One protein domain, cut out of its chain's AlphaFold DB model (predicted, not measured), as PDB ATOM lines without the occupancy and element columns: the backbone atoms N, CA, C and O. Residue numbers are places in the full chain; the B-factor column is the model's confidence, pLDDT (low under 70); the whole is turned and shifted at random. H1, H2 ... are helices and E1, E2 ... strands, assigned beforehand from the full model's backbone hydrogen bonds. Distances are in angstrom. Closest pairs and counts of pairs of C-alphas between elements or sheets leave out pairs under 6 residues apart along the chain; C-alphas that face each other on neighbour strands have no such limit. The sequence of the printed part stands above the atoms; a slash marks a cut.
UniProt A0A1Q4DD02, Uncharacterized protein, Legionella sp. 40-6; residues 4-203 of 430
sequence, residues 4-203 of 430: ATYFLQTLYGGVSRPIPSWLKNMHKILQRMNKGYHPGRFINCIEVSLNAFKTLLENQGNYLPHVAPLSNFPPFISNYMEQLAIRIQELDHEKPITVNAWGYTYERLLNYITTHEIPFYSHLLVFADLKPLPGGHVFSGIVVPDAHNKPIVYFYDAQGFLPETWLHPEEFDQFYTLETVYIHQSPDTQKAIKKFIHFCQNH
ATOM      1  N   ALA A   4     227.842 238.679 252.581       43.62
ATOM      2  CA  ALA A   4     227.863 239.983 253.246       43.62
ATOM      3  C   ALA A   4     227.009 241.033 252.516       43.62
ATOM      4  O   ALA A   4     226.242 241.747 253.147       43.62
ATOM      5  N   THR A   5     227.075 241.081 251.183       45.47
ATOM      6  CA  THR A   5     226.256 241.984 250.367       45.47
ATOM      7  C   THR A   5     224.774 241.658 250.524       45.47
ATOM      8  O   THR A   5     223.985 242.562 250.754       45.47
ATOM      9  N   TYR A   6     224.404 240.374 250.489       47.47
ATOM     10  CA  TYR A   6     223.016 239.937 250.671       47.47
ATOM     11  C   TYR A   6     222.502 240.174 252.100       47.47
ATOM     12  O   TYR A   6     221.367 240.596 252.289       47.47
ATOM     13  N   PHE A   7     223.335 239.953 253.118       51.47
ATOM     14  CA  PHE A   7     223.005 240.213 254.520       51.47
ATOM     15  C   PHE A   7     222.792 241.708 254.793       51.47
ATOM     16  O   PHE A   7     221.794 242.076 255.402       51.47
ATOM     17  N   LEU A   8     223.669 242.574 254.275       52.25
ATOM     18  CA  LEU A   8     223.505 244.029 254.347       52.25
ATOM     19  C   LEU A   8     222.277 244.480 253.531       52.25
ATOM     20  O   LEU A   8     221.474 245.260 254.022       52.25
ATOM     21  N   GLN A   9     222.032 243.906 252.351       52.75
ATOM     22  CA  GLN A   9     220.791 244.133 251.588       52.75
ATOM     23  C   GLN A   9     219.528 243.657 252.330       52.75
ATOM     24  O   GLN A   9     218.453 244.211 252.136       52.75
ATOM     25  N   THR A  10     219.631 242.640 253.189       51.25
ATOM     26  CA  THR A  10     218.500 242.131 253.985       51.25
ATOM     27  C   THR A  10     218.267 242.979 255.240       51.25
ATOM     28  O   THR A  10     217.121 243.207 255.614       51.25
ATOM     29  N   LEU A  11     219.335 243.474 255.877       52.19
ATOM     30  CA  LEU A  11     219.263 244.381 257.030       52.19
ATOM     31  C   LEU A  11     218.831 245.795 256.648       52.19
ATOM     32  O   LEU A  11     218.218 246.483 257.461       52.19
ATOM     33  N   TYR A  12     219.160 246.212 255.427       50.97
ATOM     34  CA  TYR A  12     218.977 247.581 254.992       50.97
ATOM     35  C   TYR A  12     218.095 247.743 253.716       50.97
ATOM     36  O   TYR A  12     217.822 248.842 253.279       50.97
ATOM     37  N   GLY A  13     217.524 246.701 253.104       49.47
ATOM     38  CA  GLY A  13     216.575 246.847 251.970       49.47
ATOM     39  C   GLY A  13     217.212 247.114 250.584       49.47
ATOM     40  O   GLY A  13     218.421 246.975 250.416       49.47
ATOM     41  N   GLY A  14     216.407 247.464 249.560       52.66
ATOM     42  CA  GLY A  14     216.892 247.873 248.218       52.66
ATOM     43  C   GLY A  14     216.830 246.834 247.077       52.66
ATOM     44  O   GLY A  14     217.558 246.947 246.092       52.66
ATOM     45  N   VAL A  15     215.982 245.802 247.170       51.56
ATOM     46  CA  VAL A  15     215.950 244.684 246.195       51.56
ATOM     47  C   VAL A  15     215.219 245.027 244.876       51.56
ATOM     48  O   VAL A  15     215.387 244.319 243.885       51.56
ATOM     49  N   SER A  16     214.428 246.105 244.814       52.72
ATOM     50  CA  SER A  16     213.388 246.262 243.776       52.72
ATOM     51  C   SER A  16     213.426 247.534 242.915       52.72
ATOM     52  O   SER A  16     212.571 247.665 242.037       52.72
ATOM     53  N   ARG A  17     214.386 248.457 243.087       56.81
ATOM     54  CA  ARG A  17     214.416 249.711 242.302       56.81
ATOM     55  C   ARG A  17     215.521 249.737 241.232       56.81
ATOM     56  O   ARG A  17     216.665 249.382 241.521       56.81
ATOM     57  N   PRO A  18     215.221 250.172 239.989       61.91
ATOM     58  CA  PRO A  18     216.220 250.282 238.932       61.91
ATOM     59  C   PRO A  18     217.232 251.382 239.269       61.91
ATOM     60  O   PRO A  18     216.864 252.481 239.667       61.91
ATOM     61  N   ILE A  19     218.518 251.082 239.109       67.38
ATOM     62  CA  ILE A  19     219.626 252.028 239.296       67.38
ATOM     63  C   ILE A  19     220.262 252.269 237.926       67.38
ATOM     64  O   ILE A  19     220.469 251.278 237.208       67.38
ATOM     65  N   PRO A  20     220.602 253.521 237.560       75.38
ATOM     66  CA  PRO A  20     221.301 253.794 236.312       75.38
ATOM     67  C   PRO A  20     222.574 252.946 236.188       75.38
ATOM     68  O   PRO A  20     223.355 252.838 237.135       75.38
ATOM     69  N   SER A  21     222.804 252.344 235.017       76.38
ATOM     70  CA  SER A  21     223.978 251.489 234.769       76.38
ATOM     71  C   SER A  21     225.293 252.214 235.063       76.38
ATOM     72  O   SER A  21     226.184 251.644 235.690       76.38
ATOM     73  N   TRP A  22     225.370 253.502 234.715       79.00
ATOM     74  CA  TRP A  22     226.540 254.335 234.978       79.00
ATOM     75  C   TRP A  22     226.856 254.461 236.471       79.00
ATOM     76  O   TRP A  22     228.028 254.474 236.828       79.00
ATOM     77  N   LEU A  23     225.850 254.486 237.356       77.06
ATOM     78  CA  LEU A  23     226.072 254.571 238.803       77.06
ATOM     79  C   LEU A  23     226.652 253.257 239.344       77.06
ATOM     80  O   LEU A  23     227.553 253.269 240.182       77.06
ATOM     81  N   LYS A  24     226.208 252.115 238.803       75.31
ATOM     82  CA  LYS A  24     226.796 250.803 239.119       75.31
ATOM     83  C   LYS A  24     228.251 250.718 238.655       75.31
ATOM     84  O   LYS A  24     229.099 250.209 239.386       75.31
ATOM     85  N   ASN A  25     228.553 251.225 237.458       75.94
ATOM     86  CA  ASN A  25     229.919 251.270 236.929       75.94
ATOM     87  C   ASN A  25     230.806 252.191 237.772       75.94
ATOM     88  O   ASN A  25     231.893 251.786 238.179       75.94
ATOM     89  N   MET A  26     230.299 253.376 238.113       77.81
ATOM     90  CA  MET A  26     230.949 254.333 239.001       77.81
ATOM     91  C   MET A  26     231.318 253.685 240.336       77.81
ATOM     92  O   MET A  26     232.475 253.722 240.749       77.81
ATOM     93  N   HIS A  27     230.362 253.011 240.975       73.19
ATOM     94  CA  HIS A  27     230.587 252.334 242.244       73.19
ATOM     95  C   HIS A  27     231.649 251.234 242.136       73.19
ATOM     96  O   HIS A  27     232.549 251.178 242.966       73.19
ATOM     97  N   LYS A  28     231.624 250.405 241.085       71.38
ATOM     98  CA  LYS A  28     232.654 249.374 240.853       71.38
ATOM     99  C   LYS A  28     234.048 249.966 240.670       71.38
ATOM    100  O   LYS A  28     235.023 249.398 241.159       71.38
ATOM    101  N   ILE A  29     234.156 251.079 239.947       72.00
ATOM    102  CA  ILE A  29     235.426 251.769 239.728       72.00
ATOM    103  C   ILE A  29     235.955 252.316 241.062       72.00
ATOM    104  O   ILE A  29     237.097 252.039 241.423       72.00
ATOM    105  N   LEU A  30     235.108 252.997 241.835       70.00
ATOM    106  CA  LEU A  30     235.465 253.552 243.142       70.00
ATOM    107  C   LEU A  30     235.797 252.456 244.172       70.00
ATOM    108  O   LEU A  30     236.794 252.549 244.876       70.00
ATOM    109  N   GLN A  31     235.040 251.358 244.220       65.50
ATOM    110  CA  GLN A  31     235.361 250.207 245.071       65.50
ATOM    111  C   GLN A  31     236.702 249.566 244.699       65.50
ATOM    112  O   GLN A  31     237.445 249.127 245.573       65.50
ATOM    113  N   ARG A  32     237.038 249.503 243.402       61.44
ATOM    114  CA  ARG A  32     238.353 249.028 242.956       61.44
ATOM    115  C   ARG A  32     239.468 249.953 243.422       61.44
ATOM    116  O   ARG A  32     240.487 249.426 243.865       61.44
ATOM    117  N   MET A  33     239.281 251.276 243.385       58.84
ATOM    118  CA  MET A  33     240.243 252.210 243.992       58.84
ATOM    119  C   MET A  33     240.500 251.851 245.445       58.84
ATOM    120  O   MET A  33     241.632 251.890 245.891       58.84
ATOM    121  N   ASN A  34     239.467 251.423 246.159       53.97
ATOM    122  CA  ASN A  34     239.540 251.146 247.586       53.97
ATOM    123  C   ASN A  34     239.722 249.649 247.896       53.97
ATOM    124  O   ASN A  34     239.484 249.200 249.022       53.97
ATOM    125  N   LYS A  35     240.165 248.850 246.909       47.94
ATOM    126  CA  LYS A  35     240.420 247.415 247.073       47.94
ATOM    127  C   LYS A  35     241.574 247.211 248.052       47.94
ATOM    128  O   LYS A  35     242.743 247.302 247.696       47.94
ATOM    129  N   GLY A  36     241.209 246.890 249.287       44.03
ATOM    130  CA  GLY A  36     242.135 246.726 250.396       44.03
ATOM    131  C   GLY A  36     241.613 247.348 251.688       44.03
ATOM    132  O   GLY A  36     241.990 246.866 252.747       44.03
ATOM    133  N   TYR A  37     240.722 248.345 251.639       46.31
ATOM    134  CA  TYR A  37     240.147 248.957 252.840       46.31
ATOM    135  C   TYR A  37     239.430 247.930 253.733       46.31
ATOM    136  O   TYR A  37     238.581 247.169 253.271       46.31
ATOM    137  N   HIS A  38     239.774 247.899 255.029       46.28
ATOM    138  CA  HIS A  38     239.059 247.078 256.004       46.28
ATOM    139  C   HIS A  38     237.689 247.711 256.303       46.28
ATOM    140  O   HIS A  38     237.648 248.883 256.697       46.28
ATOM    141  N   PRO A  39     236.580 246.962 256.170       45.03
ATOM    142  CA  PRO A  39     235.255 247.461 256.515       45.03
ATOM    143  C   PRO A  39     235.139 247.725 258.026       45.03
ATOM    144  O   PRO A  39     235.632 246.937 258.834       45.03
ATOM    145  N   GLY A  40     234.453 248.812 258.408       46.41
ATOM    146  CA  GLY A  40     233.920 248.978 259.770       46.41
ATOM    147  C   GLY A  40     234.503 250.083 260.663       46.41
ATOM    148  O   GLY A  40     234.329 249.992 261.876       46.41
ATOM    149  N   ARG A  41     235.171 251.129 260.137       55.62
ATOM    150  CA  ARG A  41     235.553 252.320 260.941       55.62
ATOM    151  C   ARG A  41     235.215 253.643 260.245       55.62
ATOM    152  O   ARG A  41     235.658 253.875 259.128       55.62
ATOM    153  N   PHE A  42     234.529 254.542 260.956       56.19
ATOM    154  CA  PHE A  42     234.069 255.850 260.460       56.19
ATOM    155  C   PHE A  42     235.185 256.756 259.912       56.19
ATOM    156  O   PHE A  42     235.037 257.338 258.842       56.19
ATOM    157  N   ILE A  43     236.336 256.818 260.592       59.34
ATOM    158  CA  ILE A  43     237.497 257.613 260.144       59.34
ATOM    159  C   ILE A  43     238.011 257.128 258.781       59.34
ATOM    160  O   ILE A  43     238.403 257.932 257.937       59.34
ATOM    161  N   ASN A  44     237.929 255.822 258.509       61.72
ATOM    162  CA  ASN A  44     238.275 255.312 257.190       61.72
ATOM    163  C   ASN A  44     237.296 255.862 256.136       61.72
ATOM    164  O   ASN A  44     237.713 256.099 255.004       61.72
ATOM    165  N   CYS A  45     236.001 256.014 256.461       64.44
ATOM    166  CA  CYS A  45     234.968 256.458 255.508       64.44
ATOM    167  C   CYS A  45     235.234 257.883 255.042       64.44
ATOM    168  O   CYS A  45     235.076 258.195 253.861       64.44
ATOM    169  N   ILE A  46     235.705 258.710 255.975       72.56
ATOM    170  CA  ILE A  46     236.145 260.074 255.725       72.56
ATOM    171  C   ILE A  46     237.312 260.060 254.736       72.56
ATOM    172  O   ILE A  46     237.150 260.524 253.613       72.56
ATOM    173  N   GLU A  47     238.456 259.468 255.093       71.31
ATOM    174  CA  GLU A  47     239.662 259.520 254.248       71.31
ATOM    175  C   GLU A  47     239.445 258.924 252.851       71.31
ATOM    176  O   GLU A  47     239.943 259.466 251.867       71.31
ATOM    177  N   VAL A  48     238.670 257.840 252.750       68.56
ATOM    178  CA  VAL A  48     238.321 257.224 251.464       68.56
ATOM    179  C   VAL A  48     237.476 258.165 250.604       68.56
ATOM    180  O   VAL A  48     237.740 258.299 249.409       68.56
ATOM    181  N   SER A  49     236.494 258.845 251.199       75.44
ATOM    182  CA  SER A  49     235.638 259.799 250.484       75.44
ATOM    183  C   SER A  49     236.419 261.036 250.031       75.44
ATOM    184  O   SER A  49     236.304 261.434 248.871       75.44
ATOM    185  N   LEU A  50     237.270 261.601 250.900       78.75
ATOM    186  CA  LEU A  50     238.129 262.741 250.547       78.75
ATOM    187  C   LEU A  50     239.107 262.370 249.428       78.75
ATOM    188  O   LEU A  50     239.274 263.131 248.478       78.75
ATOM    189  N   ASN A  51     239.738 261.194 249.515       72.88
ATOM    190  CA  ASN A  51     240.687 260.734 248.508       72.88
ATOM    191  C   ASN A  51     240.016 260.476 247.157       72.88
ATOM    192  O   ASN A  51     240.539 260.889 246.124       72.88
ATOM    193  N   ALA A  52     238.854 259.814 247.158       73.50
ATOM    194  CA  ALA A  52     238.092 259.575 245.939       73.50
ATOM    195  C   ALA A  52     237.757 260.898 245.240       73.50
ATOM    196  O   ALA A  52     237.969 261.025 244.035       73.50
ATOM    197  N   PHE A  53     237.311 261.905 245.996       81.88
ATOM    198  CA  PHE A  53     237.018 263.222 245.442       81.88
ATOM    199  C   PHE A  53     238.273 263.952 244.941       81.88
ATOM    200  O   PHE A  53     238.309 264.371 243.785       81.88
ATOM    201  N   LYS A  54     239.343 264.020 245.745       79.12
ATOM    202  CA  LYS A  54     240.618 264.640 245.343       79.12
ATOM    203  C   LYS A  54     241.177 264.020 244.062       79.12
ATOM    204  O   LYS A  54     241.574 264.727 243.141       79.12
ATOM    205  N   THR A  55     241.135 262.695 243.969       70.31
ATOM    206  CA  THR A  55     241.584 261.960 242.785       70.31
ATOM    207  C   THR A  55     240.755 262.318 241.549       70.31
ATOM    208  O   THR A  55     241.320 262.487 240.465       70.31
ATOM    209  N   LEU A  56     239.430 262.440 241.691       76.38
ATOM    210  CA  LEU A  56     238.552 262.848 240.591       76.38
ATOM    211  C   LEU A  56     238.926 264.237 240.068       76.38
ATOM    212  O   LEU A  56     238.995 264.413 238.850       76.38
ATOM    213  N   LEU A  57     239.212 265.187 240.961       80.94
ATOM    214  CA  LEU A  57     239.630 266.542 240.593       80.94
ATOM    215  C   LEU A  57     240.991 266.562 239.890       80.94
ATOM    216  O   LEU A  57     241.106 267.099 238.785       80.94
ATOM    217  N   GLU A  58     242.002 265.928 240.488       72.06
ATOM    218  CA  GLU A  58     243.373 265.913 239.961       72.06
ATOM    219  C   GLU A  58     243.471 265.239 238.589       72.06
ATOM    220  O   GLU A  58     244.200 265.709 237.717       72.06
ATOM    221  N   ASN A  59     242.712 264.161 238.375       63.91
ATOM    222  CA  ASN A  59     242.718 263.415 237.115       63.91
ATOM    223  C   ASN A  59     241.600 263.845 236.160       63.91
ATOM    224  O   ASN A  59     241.404 263.216 235.117       63.91
ATOM    225  N   GLN A  60     240.832 264.884 236.510       64.19
ATOM    226  CA  GLN A  60     239.699 265.379 235.723       64.19
ATOM    227  C   GLN A  60     238.706 264.264 235.329       64.19
ATOM    228  O   GLN A  60     238.117 264.311 234.248       64.19
ATOM    229  N   GLY A  61     238.548 263.254 236.192       51.59
ATOM    230  CA  GLY A  61     237.663 262.103 235.989       51.59
ATOM    231  C   GLY A  61     238.188 260.969 235.095       51.59
ATOM    232  O   GLY A  61     237.409 260.073 234.779       51.59
ATOM    233  N   ASN A  62     239.462 260.983 234.680       40.50
ATOM    234  CA  ASN A  62     240.000 260.044 233.680       40.50
ATOM    235  C   ASN A  62     240.720 258.813 234.251       40.50
ATOM    236  O   ASN A  62     240.817 257.791 233.576       40.50
ATOM    237  N   TYR A  63     241.262 258.904 235.464       42.38
ATOM    238  CA  TYR A  63     242.079 257.846 236.052       42.38
ATOM    239  C   TYR A  63     241.958 257.851 237.572       42.38
ATOM    240  O   TYR A  63     241.777 258.900 238.189       42.38
ATOM    241  N   LEU A  64     242.014 256.659 238.161       47.56
ATOM    242  CA  LEU A  64     241.690 256.425 239.557       47.56
ATOM    243  C   LEU A  64     242.635 255.342 240.124       47.56
ATOM    244  O   LEU A  64     242.407 254.154 239.879       47.56
ATOM    245  N   PRO A  65     243.717 255.717 240.835       41.44
ATOM    246  CA  PRO A  65     244.708 254.772 241.324       41.44
ATOM    247  C   PRO A  65     244.174 253.929 242.490       41.44
ATOM    248  O   PRO A  65     243.267 254.324 243.227       41.44
ATOM    249  N   HIS A  66     244.764 252.746 242.658       40.31
ATOM    250  CA  HIS A  66     244.480 251.841 243.769       40.31
ATOM    251  C   HIS A  66     245.069 252.362 245.087       40.31
ATOM    252  O   HIS A  66     246.215 252.803 245.136       40.31
ATOM    253  N   VAL A  67     244.302 252.236 246.167       43.69
ATOM    254  CA  VAL A  67     244.646 252.652 247.523       43.69
ATOM    255  C   VAL A  67     244.416 251.489 248.485       43.69
ATOM    256  O   VAL A  67     243.357 250.858 248.505       43.69
ATOM    257  N   ALA A  68     245.443 251.192 249.277       40.06
ATOM    258  CA  ALA A  68     245.429 250.133 250.278       40.06
ATOM    259  C   ALA A  68     244.966 250.678 251.655       40.06
ATOM    260  O   ALA A  68     245.078 251.879 251.911       40.06
ATOM    261  N   PRO A  69     244.454 249.821 252.561       39.62
ATOM    262  CA  PRO A  69     243.862 250.237 253.831       39.62
ATOM    263  C   PRO A  69     244.871 250.960 254.719       39.62
ATOM    264  O   PRO A  69     246.012 250.519 254.876       39.62
ATOM    265  N   LEU A  70     244.388 251.948 255.470       42.84
ATOM    266  CA  LEU A  70     245.008 252.304 256.744       42.84
ATOM    267  C   LEU A  70     244.576 251.247 257.761       42.84
ATOM    268  O   LEU A  70     243.429 251.210 258.208       42.84
ATOM    269  N   SER A  71     245.490 250.324 258.058       38.38
ATOM    270  CA  SER A  71     245.186 249.074 258.754       38.38
ATOM    271  C   SER A  71     244.676 249.255 260.181       38.38
ATOM    272  O   SER A  71     244.172 248.278 260.729       38.38
ATOM    273  N   ASN A  72     244.734 250.459 260.783       40.53
ATOM    274  CA  ASN A  72     244.297 250.597 262.168       40.53
ATOM    275  C   ASN A  72     243.817 251.947 262.746       40.53
ATOM    276  O   ASN A  72     243.898 252.015 263.959       40.53
ATOM    277  N   PHE A  73     243.272 252.970 262.047       42.16
ATOM    278  CA  PHE A  73     242.411 253.988 262.724       42.16
ATOM    279  C   PHE A  73     242.473 254.186 264.261       42.16
ATOM    280  O   PHE A  73     241.597 253.550 264.863       42.16
ATOM    281  N   PRO A  74     243.387 254.918 264.955       42.50
ATOM    282  CA  PRO A  74     243.231 255.008 266.406       42.50
ATOM    283  C   PRO A  74     241.850 255.637 266.665       42.50
ATOM    284  O   PRO A  74     241.505 256.615 266.001       42.50
ATOM    285  N   PRO A  75     241.014 255.045 267.538       43.28
ATOM    286  CA  PRO A  75     239.587 255.367 267.607       43.28
ATOM    287  C   PRO A  75     239.305 256.824 267.995       43.28
ATOM    288  O   PRO A  75     238.200 257.303 267.771       43.28
ATOM    289  N   PHE A  76     240.301 257.538 268.525       48.34
ATOM    290  CA  PHE A  76     240.198 258.941 268.897       48.34
ATOM    291  C   PHE A  76     241.491 259.670 268.542       48.34
ATOM    292  O   PHE A  76     242.517 259.502 269.197       48.34
ATOM    293  N   ILE A  77     241.429 260.482 267.492       53.22
ATOM    294  CA  ILE A  77     242.436 261.500 267.209       53.22
ATOM    295  C   ILE A  77     241.883 262.807 267.776       53.22
ATOM    296  O   ILE A  77     240.833 263.287 267.335       53.22
ATOM    297  N   SER A  78     242.569 263.376 268.764       52.22
ATOM    298  CA  SER A  78     242.208 264.691 269.297       52.22
ATOM    299  C   SER A  78     242.220 265.729 268.173       52.22
ATOM    300  O   SER A  78     243.165 265.783 267.393       52.22
ATOM    301  N   ASN A  79     241.170 266.547 268.093       56.41
ATOM    302  CA  ASN A  79     241.000 267.623 267.107       56.41
ATOM    303  C   ASN A  79     240.940 267.165 265.636       56.41
ATOM    304  O   ASN A  79     241.020 267.997 264.733       56.41
ATOM    305  N   TYR A  80     240.744 265.869 265.357       64.06
ATOM    306  CA  TYR A  80     240.634 265.388 263.972       64.06
ATOM    307  C   TYR A  80     239.470 266.015 263.223       64.06
ATOM    308  O   TYR A  80     239.639 266.378 262.071       64.06
ATOM    309  N   MET A  81     238.326 266.226 263.878       65.69
ATOM    310  CA  MET A  81     237.189 266.906 263.249       65.69
ATOM    311  C   MET A  81     237.500 268.372 262.900       65.69
ATOM    312  O   MET A  81     237.058 268.861 261.865       65.69
ATOM    313  N   GLU A  82     238.304 269.063 263.714       65.56
ATOM    314  CA  GLU A  82     238.726 270.447 263.444       65.56
ATOM    315  C   GLU A  82     239.705 270.507 262.262       65.56
ATOM    316  O   GLU A  82     239.562 271.337 261.366       65.56
ATOM    317  N   GLN A  83     240.672 269.588 262.215       66.12
ATOM    318  CA  GLN A  83     241.647 269.488 261.122       66.12
ATOM    319  C   GLN A  83     241.020 268.955 259.825       66.12
ATOM    320  O   GLN A  83     241.413 269.347 258.727       66.12
ATOM    321  N   LEU A  84     240.006 268.098 259.942       71.62
ATOM    322  CA  LEU A  84     239.201 267.602 258.834       71.62
ATOM    323  C   LEU A  84     238.459 268.740 258.134       71.62
ATOM    324  O   LEU A  84     238.458 268.788 256.908       71.62
ATOM    325  N   ALA A  85     237.879 269.675 258.891       73.19
ATOM    326  CA  ALA A  85     237.201 270.834 258.317       73.19
ATOM    327  C   ALA A  85     238.147 271.688 257.453       73.19
ATOM    328  O   ALA A  85     237.740 272.155 256.392       73.19
ATOM    329  N   ILE A  86     239.412 271.839 257.867       76.06
ATOM    330  CA  ILE A  86     240.444 272.529 257.076       76.06
ATOM    331  C   ILE A  86     240.712 271.765 255.776       76.06
ATOM    332  O   ILE A  86     240.624 272.343 254.698       76.06
ATOM    333  N   ARG A  87     240.942 270.447 255.850       74.56
ATOM    334  CA  ARG A  87     241.198 269.628 254.653       74.56
ATOM    335  C   ARG A  87     240.032 269.637 253.676       74.56
ATOM    336  O   ARG A  87     240.270 269.740 252.482       74.56
ATOM    337  N   ILE A  88     238.793 269.555 254.163       82.88
ATOM    338  CA  ILE A  88     237.600 269.646 253.313       82.88
ATOM    339  C   ILE A  88     237.581 270.983 252.567       82.88
ATOM    340  O   ILE A  88     237.273 271.006 251.383       82.88
ATOM    341  N   GLN A  89     237.972 272.088 253.209       81.62
ATOM    342  CA  GLN A  89     238.056 273.391 252.541       81.62
ATOM    343  C   GLN A  89     239.152 273.471 251.471       81.62
ATOM    344  O   GLN A  89     239.019 274.276 250.558       81.62
ATOM    345  N   GLU A  90     240.203 272.656 251.575       82.12
ATOM    346  CA  GLU A  90     241.364 272.648 250.672       82.12
ATOM    347  C   GLU A  90     241.266 271.607 249.541       82.12
ATOM    348  O   GLU A  90     242.176 271.504 248.718       82.12
ATOM    349  N   LEU A  91     240.192 270.807 249.483       80.69
ATOM    350  CA  LEU A  91     240.011 269.807 248.419       80.69
ATOM    351  C   LEU A  91     239.778 270.428 247.047       80.69
ATOM    352  O   LEU A  91     240.086 269.808 246.035       80.69
ATOM    353  N   ASP A  92     239.217 271.628 247.029       83.31
ATOM    354  CA  ASP A  92     238.883 272.379 245.835       83.31
ATOM    355  C   ASP A  92     239.454 273.796 245.977       83.31
ATOM    356  O   ASP A  92     239.739 274.264 247.080       83.31
ATOM    357  N   HIS A  93     239.643 274.483 244.856       81.94
ATOM    358  CA  HIS A  93     240.157 275.853 244.847       81.94
ATOM    359  C   HIS A  93     239.132 276.859 245.388       81.94
ATOM    360  O   HIS A  93     239.504 277.919 245.896       81.94
ATOM    361  N   GLU A  94     237.842 276.526 245.298       86.75
ATOM    362  CA  GLU A  94     236.762 277.267 245.939       86.75
ATOM    363  C   GLU A  94     236.356 276.616 247.259       86.75
ATOM    364  O   GLU A  94     236.254 275.393 247.381       86.75
ATOM    365  N   LYS A  95     236.057 277.456 248.255       87.31
ATOM    366  CA  LYS A  95     235.559 276.977 249.544       87.31
ATOM    367  C   LYS A  95     234.194 276.300 249.365       87.31
ATOM    368  O   LYS A  95     233.302 276.913 248.774       87.31
ATOM    369  N   PRO A  96     233.987 275.097 249.927       91.56
ATOM    370  CA  PRO A  96     232.703 274.421 249.843       91.56
ATOM    371  C   PRO A  96     231.626 275.166 250.634       91.56
ATOM    372  O   PRO A  96     231.886 275.737 251.698       91.56
ATOM    373  N   ILE A  97     230.383 275.092 250.155       92.50
ATOM    374  CA  ILE A  97     229.225 275.524 250.941       92.50
ATOM    375  C   ILE A  97     229.017 274.506 252.061       92.50
ATOM    376  O   ILE A  97     228.888 273.312 251.802       92.50
ATOM    377  N   THR A  98     228.971 274.977 253.307       92.12
ATOM    378  CA  THR A  98     228.686 274.129 254.471       92.12
ATOM    379  C   THR A  98     227.216 274.253 254.845       92.12
ATOM    380  O   THR A  98     226.747 275.333 255.206       92.12
ATOM    381  N   VAL A  99     226.493 273.139 254.784       89.50
ATOM    382  CA  VAL A  99     225.089 273.040 255.179       89.50
ATOM    383  C   VAL A  99     225.007 272.263 256.484       89.50
ATOM    384  O   VAL A  99     225.277 271.063 256.519       89.50
ATOM    385  N   ASN A 100     224.595 272.943 257.556       87.31
ATOM    386  CA  ASN A 100     224.228 272.290 258.811       87.31
ATOM    387  C   ASN A 100     222.856 271.637 258.625       87.31
ATOM    388  O   ASN A 100     221.813 272.281 258.746       87.31
ATOM    389  N   ALA A 101     222.879 270.359 258.279       81.31
ATOM    390  CA  ALA A 101     221.749 269.568 257.828       81.31
ATOM    391  C   ALA A 101     221.200 268.646 258.929       81.31
ATOM    392  O   ALA A 101     220.606 267.628 258.601       81.31
ATOM    393  N   TRP A 102     221.385 268.983 260.213       81.69
ATOM    394  CA  TRP A 102     220.994 268.146 261.355       81.69
ATOM    395  C   TRP A 102     219.530 267.699 261.246       81.69
ATOM    396  O   TRP A 102     218.602 268.510 261.319       81.69
ATOM    397  N   GLY A 103     219.323 266.396 261.044       76.56
ATOM    398  CA  GLY A 103     218.003 265.788 260.876       76.56
ATOM    399  C   GLY A 103     217.325 266.082 259.533       76.56
ATOM    400  O   GLY A 103     216.110 265.911 259.419       76.56
ATOM    401  N   TYR A 104     218.057 266.551 258.516       85.81
ATOM    402  CA  TYR A 104     217.502 266.728 257.176       85.81
ATOM    403  C   TYR A 104     217.158 265.369 256.576       85.81
ATOM    404  O   TYR A 104     217.926 264.408 256.662       85.81
ATOM    405  N   THR A 105     215.995 265.347 255.933       85.31
ATOM    406  CA  THR A 105     215.585 264.281 255.030       85.31
ATOM    407  C   THR A 105     216.178 264.501 253.643       85.31
ATOM    408  O   THR A 105     216.601 265.613 253.305       85.31
ATOM    409  N   TYR A 106     216.144 263.473 252.800       85.69
ATOM    410  CA  TYR A 106     216.524 263.574 251.399       85.69
ATOM    411  C   TYR A 106     215.744 264.672 250.666       85.69
ATOM    412  O   TYR A 106     216.327 265.507 249.976       85.69
ATOM    413  N   GLU A 107     214.427 264.730 250.874       86.88
ATOM    414  CA  GLU A 107     213.568 265.758 250.279       86.88
ATOM    415  C   GLU A 107     213.992 267.172 250.704       86.88
ATOM    416  O   GLU A 107     214.042 268.087 249.884       86.88
ATOM    417  N   ARG A 108     214.362 267.365 251.978       89.88
ATOM    418  CA  ARG A 108     214.867 268.657 252.464       89.88
ATOM    419  C   ARG A 108     216.204 269.024 251.832       89.88
ATOM    420  O   ARG A 108     216.398 270.191 251.499       89.88
ATOM    421  N   LEU A 109     217.094 268.052 251.628       90.81
ATOM    422  CA  LEU A 109     218.342 268.274 250.901       90.81
ATOM    423  C   LEU A 109     218.077 268.675 249.441       90.81
ATOM    424  O   LEU A 109     218.663 269.645 248.967       90.81
ATOM    425  N   LEU A 110     217.168 267.990 248.741       90.62
ATOM    426  CA  LEU A 110     216.795 268.356 247.371       90.62
ATOM    427  C   LEU A 110     216.155 269.740 247.284       90.62
ATOM    428  O   LEU A 110     216.482 270.515 246.384       90.62
ATOM    429  N   ASN A 111     215.273 270.074 248.224       91.75
ATOM    430  CA  ASN A 111     214.670 271.400 248.299       91.75
ATOM    431  C   ASN A 111     215.735 272.471 248.533       91.75
ATOM    432  O   ASN A 111     215.686 273.520 247.893       91.75
ATOM    433  N   TYR A 112     216.729 272.202 249.385       94.56
ATOM    434  CA  TYR A 112     217.862 273.101 249.580       94.56
ATOM    435  C   TYR A 112     218.640 273.310 248.274       94.56
ATOM    436  O   TYR A 112     218.812 274.452 247.857       94.56
ATOM    437  N   ILE A 113     219.040 272.220 247.611       94.31
ATOM    438  CA  ILE A 113     219.777 272.229 246.336       94.31
ATOM    439  C   ILE A 113     219.025 273.017 245.264       94.31
ATOM    440  O   ILE A 113     219.618 273.840 244.574       94.31
ATOM    441  N   THR A 114     217.714 272.800 245.162       93.12
ATOM    442  CA  THR A 114     216.853 273.480 244.188       93.12
ATOM    443  C   THR A 114     216.715 274.966 244.505       93.12
ATOM    444  O   THR A 114     216.861 275.798 243.619       93.12
ATOM    445  N   THR A 115     216.456 275.313 245.769       94.38
ATOM    446  CA  THR A 115     216.217 276.704 246.195       94.38
ATOM    447  C   THR A 115     217.473 277.565 246.086       94.38
ATOM    448  O   THR A 115     217.376 278.753 245.805       94.38
ATOM    449  N   HIS A 116     218.646 276.971 246.311       94.69
ATOM    450  CA  HIS A 116     219.936 277.663 246.236       94.69
ATOM    451  C   HIS A 116     220.619 277.493 244.875       94.69
ATOM    452  O   HIS A 116     221.783 277.857 244.745       94.69
ATOM    453  N   GLU A 117     219.912 276.928 243.889       93.56
ATOM    454  CA  GLU A 117     220.394 276.750 242.515       93.56
ATOM    455  C   GLU A 117     221.775 276.073 242.436       93.56
ATOM    456  O   GLU A 117     222.619 276.431 241.614       93.56
ATOM    457  N   ILE A 118     222.015 275.076 243.296       95.62
ATOM    458  CA  ILE A 118     223.281 274.338 243.309       95.62
ATOM    459  C   ILE A 118     223.459 273.657 241.940       95.62
ATOM    460  O   ILE A 118     222.574 272.906 241.509       95.62
ATOM    461  N   PRO A 119     224.582 273.892 241.237       95.06
ATOM    462  CA  PRO A 119     224.735 273.464 239.858       95.06
ATOM    463  C   PRO A 119     224.847 271.943 239.748       95.06
ATOM    464  O   PRO A 119     225.325 271.247 240.653       95.06
ATOM    465  N   PHE A 120     224.446 271.413 238.592       95.62
ATOM    466  CA  PHE A 120     224.678 270.009 238.271       95.62
ATOM    467  C   PHE A 120     226.167 269.680 238.276       95.62
ATOM    468  O   PHE A 120     227.014 270.510 237.957       95.62
ATOM    469  N   TYR A 121     226.460 268.425 238.589       94.44
ATOM    470  CA  TYR A 121     227.801 267.876 238.748       94.44
ATOM    471  C   TYR A 121     228.575 268.449 239.943       94.44
ATOM    472  O   TYR A 121     229.781 268.241 240.040       94.44
ATOM    473  N   SER A 122     227.888 269.103 240.886       95.38
ATOM    474  CA  SER A 122     228.441 269.373 242.214       95.38
ATOM    475  C   SER A 122     228.657 268.069 242.984       95.38
ATOM    476  O   SER A 122     227.852 267.133 242.884       95.38
ATOM    477  N   HIS A 123     229.730 268.018 243.770       93.75
ATOM    478  CA  HIS A 123     230.058 266.905 244.657       93.75
ATOM    479  C   HIS A 123     229.697 267.251 246.099       93.75
ATOM    480  O   HIS A 123     229.884 268.380 246.550       93.75
ATOM    481  N   LEU A 124     229.133 266.284 246.812       92.31
ATOM    482  CA  LEU A 124     228.754 266.414 248.207       92.31
ATOM    483  C   LEU A 124     229.618 265.478 249.044       92.31
ATOM    484  O   LEU A 124     229.657 264.278 248.779       92.31
ATOM    485  N   LEU A 125     230.215 265.996 250.112       89.88
ATOM    486  CA  LEU A 125     230.699 265.188 251.229       89.88
ATOM    487  C   LEU A 125     229.653 265.240 252.337       89.88
ATOM    488  O   LEU A 125     229.376 266.302 252.896       89.88
ATOM    489  N   VAL A 126     229.042 264.092 252.614       87.56
ATOM    490  CA  VAL A 126     227.864 263.980 253.470       87.56
ATOM    491  C   VAL A 126     228.228 263.256 254.754       87.56
ATOM    492  O   VAL A 126     228.603 262.087 254.724       87.56
ATOM    493  N   PHE A 127     228.069 263.949 255.876       85.62
ATOM    494  CA  PHE A 127     228.101 263.383 257.217       85.62
ATOM    495  C   PHE A 127     226.671 263.055 257.621       85.62
ATOM    496  O   PHE A 127     225.787 263.914 257.544       85.62
ATOM    497  N   ALA A 128     226.443 261.811 258.017       82.12
ATOM    498  CA  ALA A 128     225.129 261.331 258.399       82.12
ATOM    499  C   ALA A 128     225.216 260.345 259.559       82.12
ATOM    500  O   ALA A 128     226.175 259.587 259.669       82.12
ATOM    501  N   ASP A 129     224.155 260.289 260.347       78.19
ATOM    502  CA  ASP A 129     223.952 259.266 261.363       78.19
ATOM    503  C   ASP A 129     223.195 258.072 260.793       78.19
ATOM    504  O   ASP A 129     222.246 258.229 260.021       78.19
ATOM    505  N   LEU A 130     223.586 256.872 261.220       73.62
ATOM    506  CA  LEU A 130     222.865 255.635 260.940       73.62
ATOM    507  C   LEU A 130     221.701 255.472 261.930       73.62
ATOM    508  O   LEU A 130     221.897 255.361 263.135       73.62
ATOM    509  N   LYS A 131     220.466 255.391 261.430       72.12
ATOM    510  CA  LYS A 131     219.274 255.148 262.266       72.12
ATOM    511  C   LYS A 131     219.258 253.764 262.936       72.12
ATOM    512  O   LYS A 131     218.897 253.698 264.111       72.12
ATOM    513  N   PRO A 132     219.601 252.650 262.249       65.44
ATOM    514  CA  PRO A 132     219.464 251.311 262.832       65.44
ATOM    515  C   PRO A 132     220.623 250.908 263.752       65.44
ATOM    516  O   PRO A 132     220.491 249.940 264.498       65.44
ATOM    517  N   LEU A 133     221.764 251.601 263.678       60.00
ATOM    518  CA  LEU A 133     222.971 251.289 264.441       60.00
ATOM    519  C   LEU A 133     223.604 252.577 264.969       60.00
ATOM    520  O   LEU A 133     223.761 253.512 264.196       60.00
ATOM    521  N   PRO A 134     224.038 252.626 266.240       58.88
ATOM    522  CA  PRO A 134     224.738 253.792 266.757       58.88
ATOM    523  C   PRO A 134     226.054 254.010 265.995       58.88
ATOM    524  O   PRO A 134     226.924 253.138 265.989       58.88
ATOM    525  N   GLY A 135     226.200 255.182 265.376       61.84
ATOM    526  CA  GLY A 135     227.427 255.607 264.710       61.84
ATOM    527  C   GLY A 135     227.187 256.568 263.546       61.84
ATOM    528  O   GLY A 135     226.139 256.540 262.904       61.84
ATOM    529  N   GLY A 136     228.203 257.382 263.259       69.06
ATOM    530  CA  GLY A 136     228.243 258.216 262.063       69.06
ATOM    531  C   GLY A 136     228.691 257.428 260.830       69.06
ATOM    532  O   GLY A 136     229.379 256.403 260.923       69.06
ATOM    533  N   HIS A 137     228.348 257.941 259.657       72.44
ATOM    534  CA  HIS A 137     228.836 257.516 258.353       72.44
ATOM    535  C   HIS A 137     229.183 258.737 257.488       72.44
ATOM    536  O   HIS A 137     228.527 259.774 257.572       72.44
ATOM    537  N   VAL A 138     230.242 258.620 256.682       76.38
ATOM    538  CA  VAL A 138     230.566 259.612 255.650       76.38
ATOM    539  C   VAL A 138     230.503 258.936 254.303       76.38
ATOM    540  O   VAL A 138     231.169 257.924 254.089       76.38
ATOM    541  N   PHE A 139     229.714 259.513 253.411       77.25
ATOM    542  CA  PHE A 139     229.601 259.085 252.026       77.25
ATOM    543  C   PHE A 139     229.589 260.302 251.114       77.25
ATOM    544  O   PHE A 139     229.492 261.452 251.544       77.25
ATOM    545  N   SER A 140     229.732 260.034 249.827       84.75
ATOM    546  CA  SER A 140     229.723 261.067 248.809       84.75
ATOM    547  C   SER A 140     228.360 261.149 248.131       84.75
ATOM    548  O   SER A 140     227.633 260.160 248.042       84.75
ATOM    549  N   GLY A 141     228.014 262.325 247.625       87.31
ATOM    550  CA  GLY A 141     226.845 262.555 246.785       87.31
ATOM    551  C   GLY A 141     227.224 263.290 245.510       87.31
ATOM    552  O   GLY A 141     228.216 264.013 245.473       87.31
ATOM    553  N   ILE A 142     226.435 263.110 244.456       89.50
ATOM    554  CA  ILE A 142     226.587 263.860 243.210       89.50
ATOM    555  C   ILE A 142     225.236 264.422 242.804       89.50
ATOM    556  O   ILE A 142     224.263 263.673 242.692       89.50
ATOM    557  N   VAL A 143     225.192 265.730 242.547       93.00
ATOM    558  CA  VAL A 143     224.018 266.391 241.968       93.00
ATOM    559  C   VAL A 143     224.015 266.141 240.466       93.00
ATOM    560  O   VAL A 143     224.970 266.488 239.780       93.00
ATOM    561  N   VAL A 144     222.951 265.566 239.920       90.56
ATOM    562  CA  VAL A 144     222.798 265.352 238.472       90.56
ATOM    563  C   VAL A 144     221.399 265.776 238.021       90.56
ATOM    564  O   VAL A 144     220.495 265.846 238.853       90.56
ATOM    565  N   PRO A 145     221.191 266.071 236.728       90.50
ATOM    566  CA  PRO A 145     219.850 266.292 236.208       90.50
ATOM    567  C   PRO A 145     219.078 264.970 236.102       90.50
ATOM    568  O   PRO A 145     219.614 263.957 235.643       90.50
ATOM    569  N   ASP A 146     217.806 264.990 236.489       85.69
ATOM    570  CA  ASP A 146     216.838 263.949 236.150       85.69
ATOM    571  C   ASP A 146     216.331 264.098 234.695       85.69
ATOM    572  O   ASP A 146     216.752 264.982 233.942       85.69
ATOM    573  N   ALA A 147     215.392 263.239 234.284       81.88
ATOM    574  CA  ALA A 147     214.798 263.278 232.941       81.88
ATOM    575  C   ALA A 147     214.035 264.584 232.626       81.88
ATOM    576  O   ALA A 147     213.776 264.881 231.461       81.88
ATOM    577  N   HIS A 148     213.675 265.360 233.648       86.12
ATOM    578  CA  HIS A 148     212.985 266.643 233.551       86.12
ATOM    579  C   HIS A 148     213.916 267.834 233.820       86.12
ATOM    580  O   HIS A 148     213.433 268.954 233.990       86.12
ATOM    581  N   ASN A 149     215.235 267.609 233.841       86.69
ATOM    582  CA  ASN A 149     216.254 268.610 234.145       86.69
ATOM    583  C   ASN A 149     216.088 269.252 235.538       86.69
ATOM    584  O   ASN A 149     216.416 270.421 235.738       86.69
ATOM    585  N   LYS A 150     215.564 268.492 236.502       88.44
ATOM    586  CA  LYS A 150     215.533 268.839 237.926       88.44
ATOM    587  C   LYS A 150     216.705 268.177 238.652       88.44
ATOM    588  O   LYS A 150     217.146 267.106 238.234       88.44
ATOM    589  N   PRO A 151     217.226 268.783 239.730       89.62
ATOM    590  CA  PRO A 151     218.309 268.179 240.488       89.62
ATOM    591  C   PRO A 151     217.842 266.912 241.203       89.62
ATOM    592  O   PRO A 151     216.836 266.907 241.909       89.62
ATOM    593  N   ILE A 152     218.634 265.857 241.058       88.06
ATOM    594  CA  ILE A 152     218.573 264.646 241.867       88.06
ATOM    595  C   ILE A 152     219.966 264.380 242.436       88.06
ATOM    596  O   ILE A 152     220.977 264.614 241.770       88.06
ATOM    597  N   VAL A 153     220.032 263.907 243.677       87.44
ATOM    598  CA  VAL A 153     221.294 263.502 244.303       87.44
ATOM    599  C   VAL A 153     221.373 261.990 244.317       87.44
ATOM    600  O   VAL A 153     220.509 261.340 244.907       87.44
ATOM    601  N   TYR A 154     222.423 261.453 243.701       83.19
ATOM    602  CA  TYR A 154     222.822 260.062 243.887       83.19
ATOM    603  C   TYR A 154     223.956 259.999 244.892       83.19
ATOM    604  O   TYR A 154     224.970 260.680 244.735       83.19
ATOM    605  N   PHE A 155     223.792 259.162 245.907       80.31
ATOM    606  CA  PHE A 155     224.840 258.916 246.881       80.31
ATOM    607  C   PHE A 155     225.627 257.667 246.529       80.31
ATOM    608  O   PHE A 155     225.114 256.726 245.925       80.31
ATOM    609  N   TYR A 156     226.887 257.662 246.934       75.19
ATOM    610  CA  TYR A 156     227.753 256.513 246.809       75.19
ATOM    611  C   TYR A 156     228.697 256.441 248.004       75.19
ATOM    612  O   TYR A 156     229.251 257.441 248.463       75.19
ATOM    613  N   ASP A 157     228.914 255.221 248.475       70.38
ATOM    614  CA  ASP A 157     229.952 254.925 249.449       70.38
ATOM    615  C   ASP A 157     231.193 254.417 248.718       70.38
ATOM    616  O   ASP A 157     231.178 253.367 248.069       70.38
ATOM    617  N   ALA A 158     232.275 255.185 248.816       59.88
ATOM    618  CA  ALA A 158     233.545 254.835 248.207       59.88
ATOM    619  C   ALA A 158     234.212 253.632 248.909       59.88
ATOM    620  O   ALA A 158     234.986 252.923 248.271       59.88
ATOM    621  N   GLN A 159     233.877 253.321 250.166       57.09
ATOM    622  CA  GLN A 159     234.420 252.151 250.865       57.09
ATOM    623  C   GLN A 159     233.835 250.815 250.412       57.09
ATOM    624  O   GLN A 159     234.445 249.771 250.646       57.09
ATOM    625  N   GLY A 160     232.642 250.830 249.817       55.16
ATOM    626  CA  GLY A 160     231.893 249.612 249.522       55.16
ATOM    627  C   GLY A 160     231.344 248.905 250.765       55.16
ATOM    628  O   GLY A 160     231.094 247.700 250.711       55.16
ATOM    629  N   PHE A 161     231.160 249.623 251.881       54.91
ATOM    630  CA  PHE A 161     230.358 249.137 253.006       54.91
ATOM    631  C   PHE A 161     228.888 249.041 252.594       54.91
ATOM    632  O   PHE A 161     228.189 248.104 252.982       54.91
ATOM    633  N   LEU A 162     228.435 249.970 251.751       53.81
ATOM    634  CA  LEU A 162     227.110 249.899 251.151       53.81
ATOM    635  C   LEU A 162     227.127 248.971 249.920       53.81
ATOM    636  O   LEU A 162     228.023 249.085 249.078       53.81
ATOM    637  N   PRO A 163     226.163 248.036 249.794       48.62
ATOM    638  CA  PRO A 163     226.001 247.202 248.605       48.62
ATOM    639  C   PRO A 163     225.933 248.026 247.308       48.62
ATOM    640  O   PRO A 163     225.427 249.145 247.320       48.62
ATOM    641  N   GLU A 164     226.307 247.429 246.162       47.12
ATOM    642  CA  GLU A 164     226.239 248.043 244.810       47.12
ATOM    643  C   GLU A 164     224.840 248.584 244.420       47.12
ATOM    644  O   GLU A 164     224.660 249.186 243.361       47.12
ATOM    645  N   THR A 165     223.829 248.310 245.245       45.44
ATOM    646  CA  THR A 165     222.409 248.566 245.015       45.44
ATOM    647  C   THR A 165     221.821 249.654 245.917       45.44
ATOM    648  O   THR A 165     220.602 249.713 246.044       45.44
ATOM    649  N   TRP A 166     222.639 250.465 246.593       59.06
ATOM    650  CA  TRP A 166     222.167 251.203 247.764       59.06
ATOM    651  C   TRP A 166     222.277 252.734 247.704       59.06
ATOM    652  O   TRP A 166     223.220 253.276 247.134       59.06
ATOM    653  N   LEU A 167     221.286 253.376 248.349       58.75
ATOM    654  CA  LEU A 167     220.931 254.808 248.414       58.75
ATOM    655  C   LEU A 167     220.068 255.342 247.262       58.75
ATOM    656  O   LEU A 167     220.356 256.388 246.676       58.75
ATOM    657  N   HIS A 168     218.950 254.659 246.987       61.19
ATOM    658  CA  HIS A 168     217.859 255.320 246.272       61.19
ATOM    659  C   HIS A 168     217.362 256.521 247.101       61.19
ATOM    660  O   HIS A 168     217.131 256.363 248.304       61.19
ATOM    661  N   PRO A 169     217.192 257.698 246.476       64.75
ATOM    662  CA  PRO A 169     216.561 258.890 247.044       64.75
ATOM    663  C   PRO A 169     215.420 258.633 248.034       64.75
ATOM    664  O   PRO A 169     215.366 259.227 249.107       64.75
ATOM    665  N   GLU A 170     214.521 257.710 247.695       64.56
ATOM    666  CA  GLU A 170     213.297 257.455 248.454       64.56
ATOM    667  C   GLU A 170     213.482 256.504 249.645       64.56
ATOM    668  O   GLU A 170     212.575 256.350 250.463       64.56
ATOM    669  N   GLU A 171     214.633 255.840 249.746       70.19
ATOM    670  CA  GLU A 171     214.961 254.907 250.833       70.19
ATOM    671  C   GLU A 171     215.997 255.496 251.798       70.19
ATOM    672  O   GLU A 171     216.157 254.996 252.910       70.19
ATOM    673  N   PHE A 172     216.648 256.598 251.413       75.25
ATOM    674  CA  PHE A 172     217.664 257.293 252.201       75.25
ATOM    675  C   PHE A 172     217.212 257.567 253.645       75.25
ATOM    676  O   PHE A 172     217.890 257.197 254.607       75.25
ATOM    677  N   ASP A 173     216.015 258.136 253.798       77.94
ATOM    678  CA  ASP A 173     215.474 258.558 255.092       77.94
ATOM    679  C   ASP A 173     215.123 257.393 256.023       77.94
ATOM    680  O   ASP A 173     214.844 257.613 257.199       77.94
ATOM    681  N   GLN A 174     215.115 256.146 255.551       74.81
ATOM    682  CA  GLN A 174     214.880 254.986 256.418       74.81
ATOM    683  C   GLN A 174     216.125 254.635 257.240       74.81
ATOM    684  O   GLN A 174     216.009 254.083 258.334       74.81
ATOM    685  N   PHE A 175     217.308 255.005 256.747       72.44
ATOM    686  CA  PHE A 175     218.583 254.532 257.279       72.44
ATOM    687  C   PHE A 175     219.507 255.645 257.728       72.44
ATOM    688  O   PHE A 175     220.321 255.406 258.616       72.44
ATOM    689  N   TYR A 176     219.350 256.845 257.170       77.94
ATOM    690  CA  TYR A 176     220.217 257.970 257.465       77.94
ATOM    691  C   TYR A 176     219.435 259.190 257.933       77.94
ATOM    692  O   TYR A 176     218.309 259.455 257.504       77.94
ATOM    693  N   THR A 177     220.059 259.953 258.818       80.94
ATOM    694  CA  THR A 177     219.762 261.373 259.007       80.94
ATOM    695  C   THR A 177     221.005 262.165 258.689       80.94
ATOM    696  O   THR A 177     222.086 261.825 259.159       80.94
ATOM    697  N   LEU A 178     220.858 263.225 257.904       86.69
ATOM    698  CA  LEU A 178     221.979 264.105 257.609       86.69
ATOM    699  C   LEU A 178     222.385 264.883 258.867       86.69
ATOM    700  O   LEU A 178     221.541 265.242 259.689       86.69
ATOM    701  N   GLU A 179     223.677 265.153 258.991       86.69
ATOM    702  CA  GLU A 179     224.232 266.058 259.993       86.69
ATOM    703  C   GLU A 179     224.828 267.280 259.307       86.69
ATOM    704  O   GLU A 179     224.370 268.400 259.498       86.69
ATOM    705  N   THR A 180     225.841 267.076 258.469       89.62
ATOM    706  CA  THR A 180     226.556 268.160 257.790       89.62
ATOM    707  C   THR A 180     226.816 267.766 256.350       89.62
ATOM    708  O   THR A 180     227.225 266.642 256.072       89.62
ATOM    709  N   VAL A 181     226.590 268.692 255.424       91.44
ATOM    710  CA  VAL A 181     226.885 268.492 254.005       91.44
ATOM    711  C   VAL A 181     227.838 269.582 253.546       91.44
ATOM    712  O   VAL A 181     227.541 270.767 253.688       91.44
ATOM    713  N   TYR A 182     228.968 269.179 252.974       93.69
ATOM    714  CA  TYR A 182     229.878 270.081 252.277       93.69
ATOM    715  C   TYR A 182     229.646 269.947 250.778       93.69
ATOM    716  O   TYR A 182     229.780 268.854 250.231       93.69
ATOM    717  N   ILE A 183     229.269 271.045 250.127       95.00
ATOM    718  CA  ILE A 183     228.957 271.085 248.698       95.00
ATOM    719  C   ILE A 183     230.119 271.749 247.964       95.00
ATOM    720  O   ILE A 183     230.350 272.952 248.104       95.00
ATOM    721  N   HIS A 184     230.828 270.956 247.167       95.25
ATOM    722  CA  HIS A 184     231.851 271.404 246.233       95.25
ATOM    723  C   HIS A 184     231.221 271.615 244.860       95.25
ATOM    724  O   HIS A 184     230.689 270.681 244.258       95.25
ATOM    725  N   GLN A 185     231.267 272.849 244.369       93.88
ATOM    726  CA  GLN A 185     230.539 273.260 243.167       93.88
ATOM    727  C   GLN A 185     231.378 274.105 242.204       93.88
ATOM    728  O   GLN A 185     230.818 274.737 241.308       93.88
ATOM    729  N   SER A 186     232.703 274.125 242.366       94.19
ATOM    730  CA  SER A 186     233.571 274.912 241.493       94.19
ATOM    731  C   SER A 186     233.465 274.462 240.028       94.19
ATOM    732  O   SER A 186     233.076 273.317 239.751       94.19
ATOM    733  N   PRO A 187     233.835 275.316 239.057       93.00
ATOM    734  CA  PRO A 187     233.849 274.931 237.646       93.00
ATOM    735  C   PRO A 187     234.698 273.677 237.367       93.00
ATOM    736  O   PRO A 187     234.317 272.843 236.539       93.00
ATOM    737  N   ASP A 188     235.815 273.513 238.081       89.31
ATOM    738  CA  ASP A 188     236.692 272.346 237.953       89.31
ATOM    739  C   ASP A 188     236.045 271.082 238.516       89.31
ATOM    740  O   ASP A 188     236.092 270.033 237.864       89.31
ATOM    741  N   THR A 189     235.365 271.194 239.661       92.06
ATOM    742  CA  THR A 189     234.559 270.106 240.224       92.06
ATOM    743  C   THR A 189     233.483 269.665 239.241       92.06
ATOM    744  O   THR A 189     233.433 268.492 238.862       92.06
ATOM    745  N   GLN A 190     232.682 270.604 238.733       93.44
ATOM    746  CA  GLN A 190     231.615 270.300 237.777       93.44
ATOM    747  C   GLN A 190     232.159 269.602 236.525       93.44
ATOM    748  O   GLN A 190     231.591 268.615 236.048       93.44
ATOM    749  N   LYS A 191     233.293 270.072 235.996       91.12
ATOM    750  CA  LYS A 191     233.953 269.489 234.824       91.12
ATOM    751  C   LYS A 191     234.463 268.072 235.090       91.12
ATOM    752  O   LYS A 191     234.218 267.190 234.264       91.12
ATOM    753  N   ALA A 192     235.156 267.848 236.205       86.94
ATOM    754  CA  ALA A 192     235.715 266.549 236.569       86.94
ATOM    755  C   ALA A 192     234.615 265.503 236.796       86.94
ATOM    756  O   ALA A 192     234.656 264.415 236.218       86.94
ATOM    757  N   ILE A 193     233.585 265.857 237.568       90.06
ATOM    758  CA  ILE A 193     232.453 264.975 237.863       90.06
ATOM    759  C   ILE A 193     231.651 264.665 236.596       90.06
ATOM    760  O   ILE A 193     231.323 263.505 236.339       90.06
ATOM    761  N   LYS A 194     231.385 265.668 235.751       91.56
ATOM    762  CA  LYS A 194     230.699 265.462 234.468       91.56
ATOM    763  C   LYS A 194     231.464 264.507 233.556       91.56
ATOM    764  O   LYS A 194     230.860 263.601 232.983       91.56
ATOM    765  N   LYS A 195     232.785 264.685 233.430       85.75
ATOM    766  CA  LYS A 195     233.651 263.782 232.656       85.75
ATOM    767  C   LYS A 195     233.630 262.364 233.209       85.75
ATOM    768  O   LYS A 195     233.484 261.424 232.437       85.75
ATOM    769  N   PHE A 196     233.719 262.214 234.527       84.88
ATOM    770  CA  PHE A 196     233.705 260.905 235.166       84.88
ATOM    771  C   PHE A 196     232.375 260.169 234.966       84.88
ATOM    772  O   PHE A 196     232.363 258.991 234.611       84.88
ATOM    773  N   ILE A 197     231.241 260.862 235.114       87.00
ATOM    774  CA  ILE A 197     229.923 260.281 234.825       87.00
ATOM    775  C   ILE A 197     229.830 259.879 233.354       87.00
ATOM    776  O   ILE A 197     229.392 258.771 233.057       87.00
ATOM    777  N   HIS A 198     230.280 260.737 232.436       86.31
ATOM    778  CA  HIS A 198     230.301 260.421 231.010       86.31
ATOM    779  C   HIS A 198     231.164 259.186 230.708       86.31
ATOM    780  O   HIS A 198     230.743 258.295 229.972       86.31
ATOM    781  N   PHE A 199     232.336 259.077 231.338       81.88
ATOM    782  CA  PHE A 199     233.176 257.886 231.266       81.88
ATOM    783  C   PHE A 199     232.419 256.634 231.736       81.88
ATOM    784  O   PHE A 199     232.393 255.634 231.019       81.88
ATOM    785  N   CYS A 200     231.730 256.708 232.878       79.94
ATOM    786  CA  CYS A 200     230.948 255.599 233.432       79.94
ATOM    787  C   CYS A 200     229.720 255.216 232.585       79.94
ATOM    788  O   CYS A 200     229.290 254.063 232.625       79.94
ATOM    789  N   GLN A 201     229.141 256.172 231.850       84.38
ATOM    790  CA  GLN A 201     228.031 255.948 230.916       84.38
ATOM    791  C   GLN A 201     228.480 255.217 229.650       84.38
ATOM    792  O   GLN A 201     227.731 254.399 229.127       84.38
ATOM    793  N   ASN A 202     229.691 255.504 229.169       78.62
ATOM    794  CA  ASN A 202     230.194 254.971 227.904       78.62
ATOM    795  C   ASN A 202     230.946 253.639 228.044       78.62
ATOM    796  O   ASN A 202     231.170 252.967 227.041       78.62
ATOM    797  N   HIS A 203     231.361 253.263 229.256       65.69
ATOM    798  CA  HIS A 203     232.103 252.026 229.502       65.69
ATOM    799  C   HIS A 203     231.221 251.040 230.263       65.69
ATOM    800  O   HIS A 203     231.084 251.129 231.485       65.69
TER     801      HIS A 203
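AT A GLANCE: This is residues 4 to 203 of the 430 residues of an uncharacterized protein of Legionella sp. 40-6 (UniProt A0A1Q4DD02). A strongly twisted, curled sheet of five strands makes the core, wrapping round helix H5 on one face, while the longest helix, H3, runs along the strands over the other face. H7 meets one end of H3 nearly at a right angle and also touches H2; H1 lies off the sheet, and residues 59 to 79 form a long outlying stretch with no named element. The 200 printed residues hold seven named helices and five named strands, in the order H1 H2 H3 H4 E1 H5 E2 E3 E4 H6 E5 H7, a mixed class. The sheet runs E1 E5 E2 E3 E4, all antiparallel. The whole is compact, with a radius of gyration of the C-alphas of 15.8 A and spans of 43 by 40 by 35 A.

IN THESE COORDINATES: Find C-alpha 97 at (229.225, 275.524, 250.941), where E1 begins and runs to 104. The other strands are E5, residues 176 to 184, 21.0 A; E2, 123 to 130, 21.1 A; E3, 136 to 145, 28.4 A; and E4, 151 to 156. The helices are H1, 4 to 12; H2, 21 to 33, 18.7 A; H3, 42 to 58, 24.7 A; H4, 80 to 90; H5, 106 to 115; H6, 172 to 175; and H7, 187 to 202, 22.5 A, ending at (230.194, 254.971, 227.904).

HOW THE PARTS SIT: Look across the sheet at N 99 and O 181, 2.8 A, in E1 and E5; N 125 and O 182, 2.9 A, in E2 and E5; N 126 and O 139, 2.9 A, in E2 and E3; and N 142 and O 154, 2.9 A, in E3 and E4, each within hydrogen-bond range. E5 bends by 72 degrees at residue 179. E2 E3 E4 form a meander, each strand the antiparallel neighbour of the one before, with hairpins E2 and E3, E3 and E4. E1, H5, E2 make a split strand-helix-strand unit, two strands running the same way with E5 between them, its crossover right-handed. There are three layers, helices on both faces: H2 and H3 on one, H5 on the other. H3 lies over E2 and E3 at a height over the sheet of 9.5 A; the closest C-alphas of H3 and E3 are those of Cys 45 and Val 138, 5.4 A apart. The closest C-alphas of H5 and E4 are Thr 114 and Pro 151, 6.6 A. H6, on the same face as H5, lies over none of the strands, but only just: 2 of its C-alphas fall on E2. H3 touches H7 with residues 56 to 57 alone, about perpendicular at 87 degrees; the closest C-alphas are Leu 57 and Ala 192, 5.6 A. H2 touches H7 with residues 21 to 26 alone; the closest C-alphas are Trp 22 and Gln 201, 4.6 A. H4 and H7 only graze the sheet. H1 and H6 are close but not clearly touching, their closest C-alphas Tyr 12 and Phe 175, 7.3 A. Every O i to N i+4 pair is within hydrogen-bond range in H1, H2, H3, H5 and H7, and 6 of 7 in H4; H6 is too short for such a pair.

THE WHOLE: The C-alphas farthest apart are Ser 78 and His 148, 46.2 A. The printed part has no cut; the links H3 to H4 and E4 to H6 are long. The model's mean pLDDT over the printed part is 72.4, with 76 residues under 70, among them 4 to 19, 31 to 45 and 59 to 83.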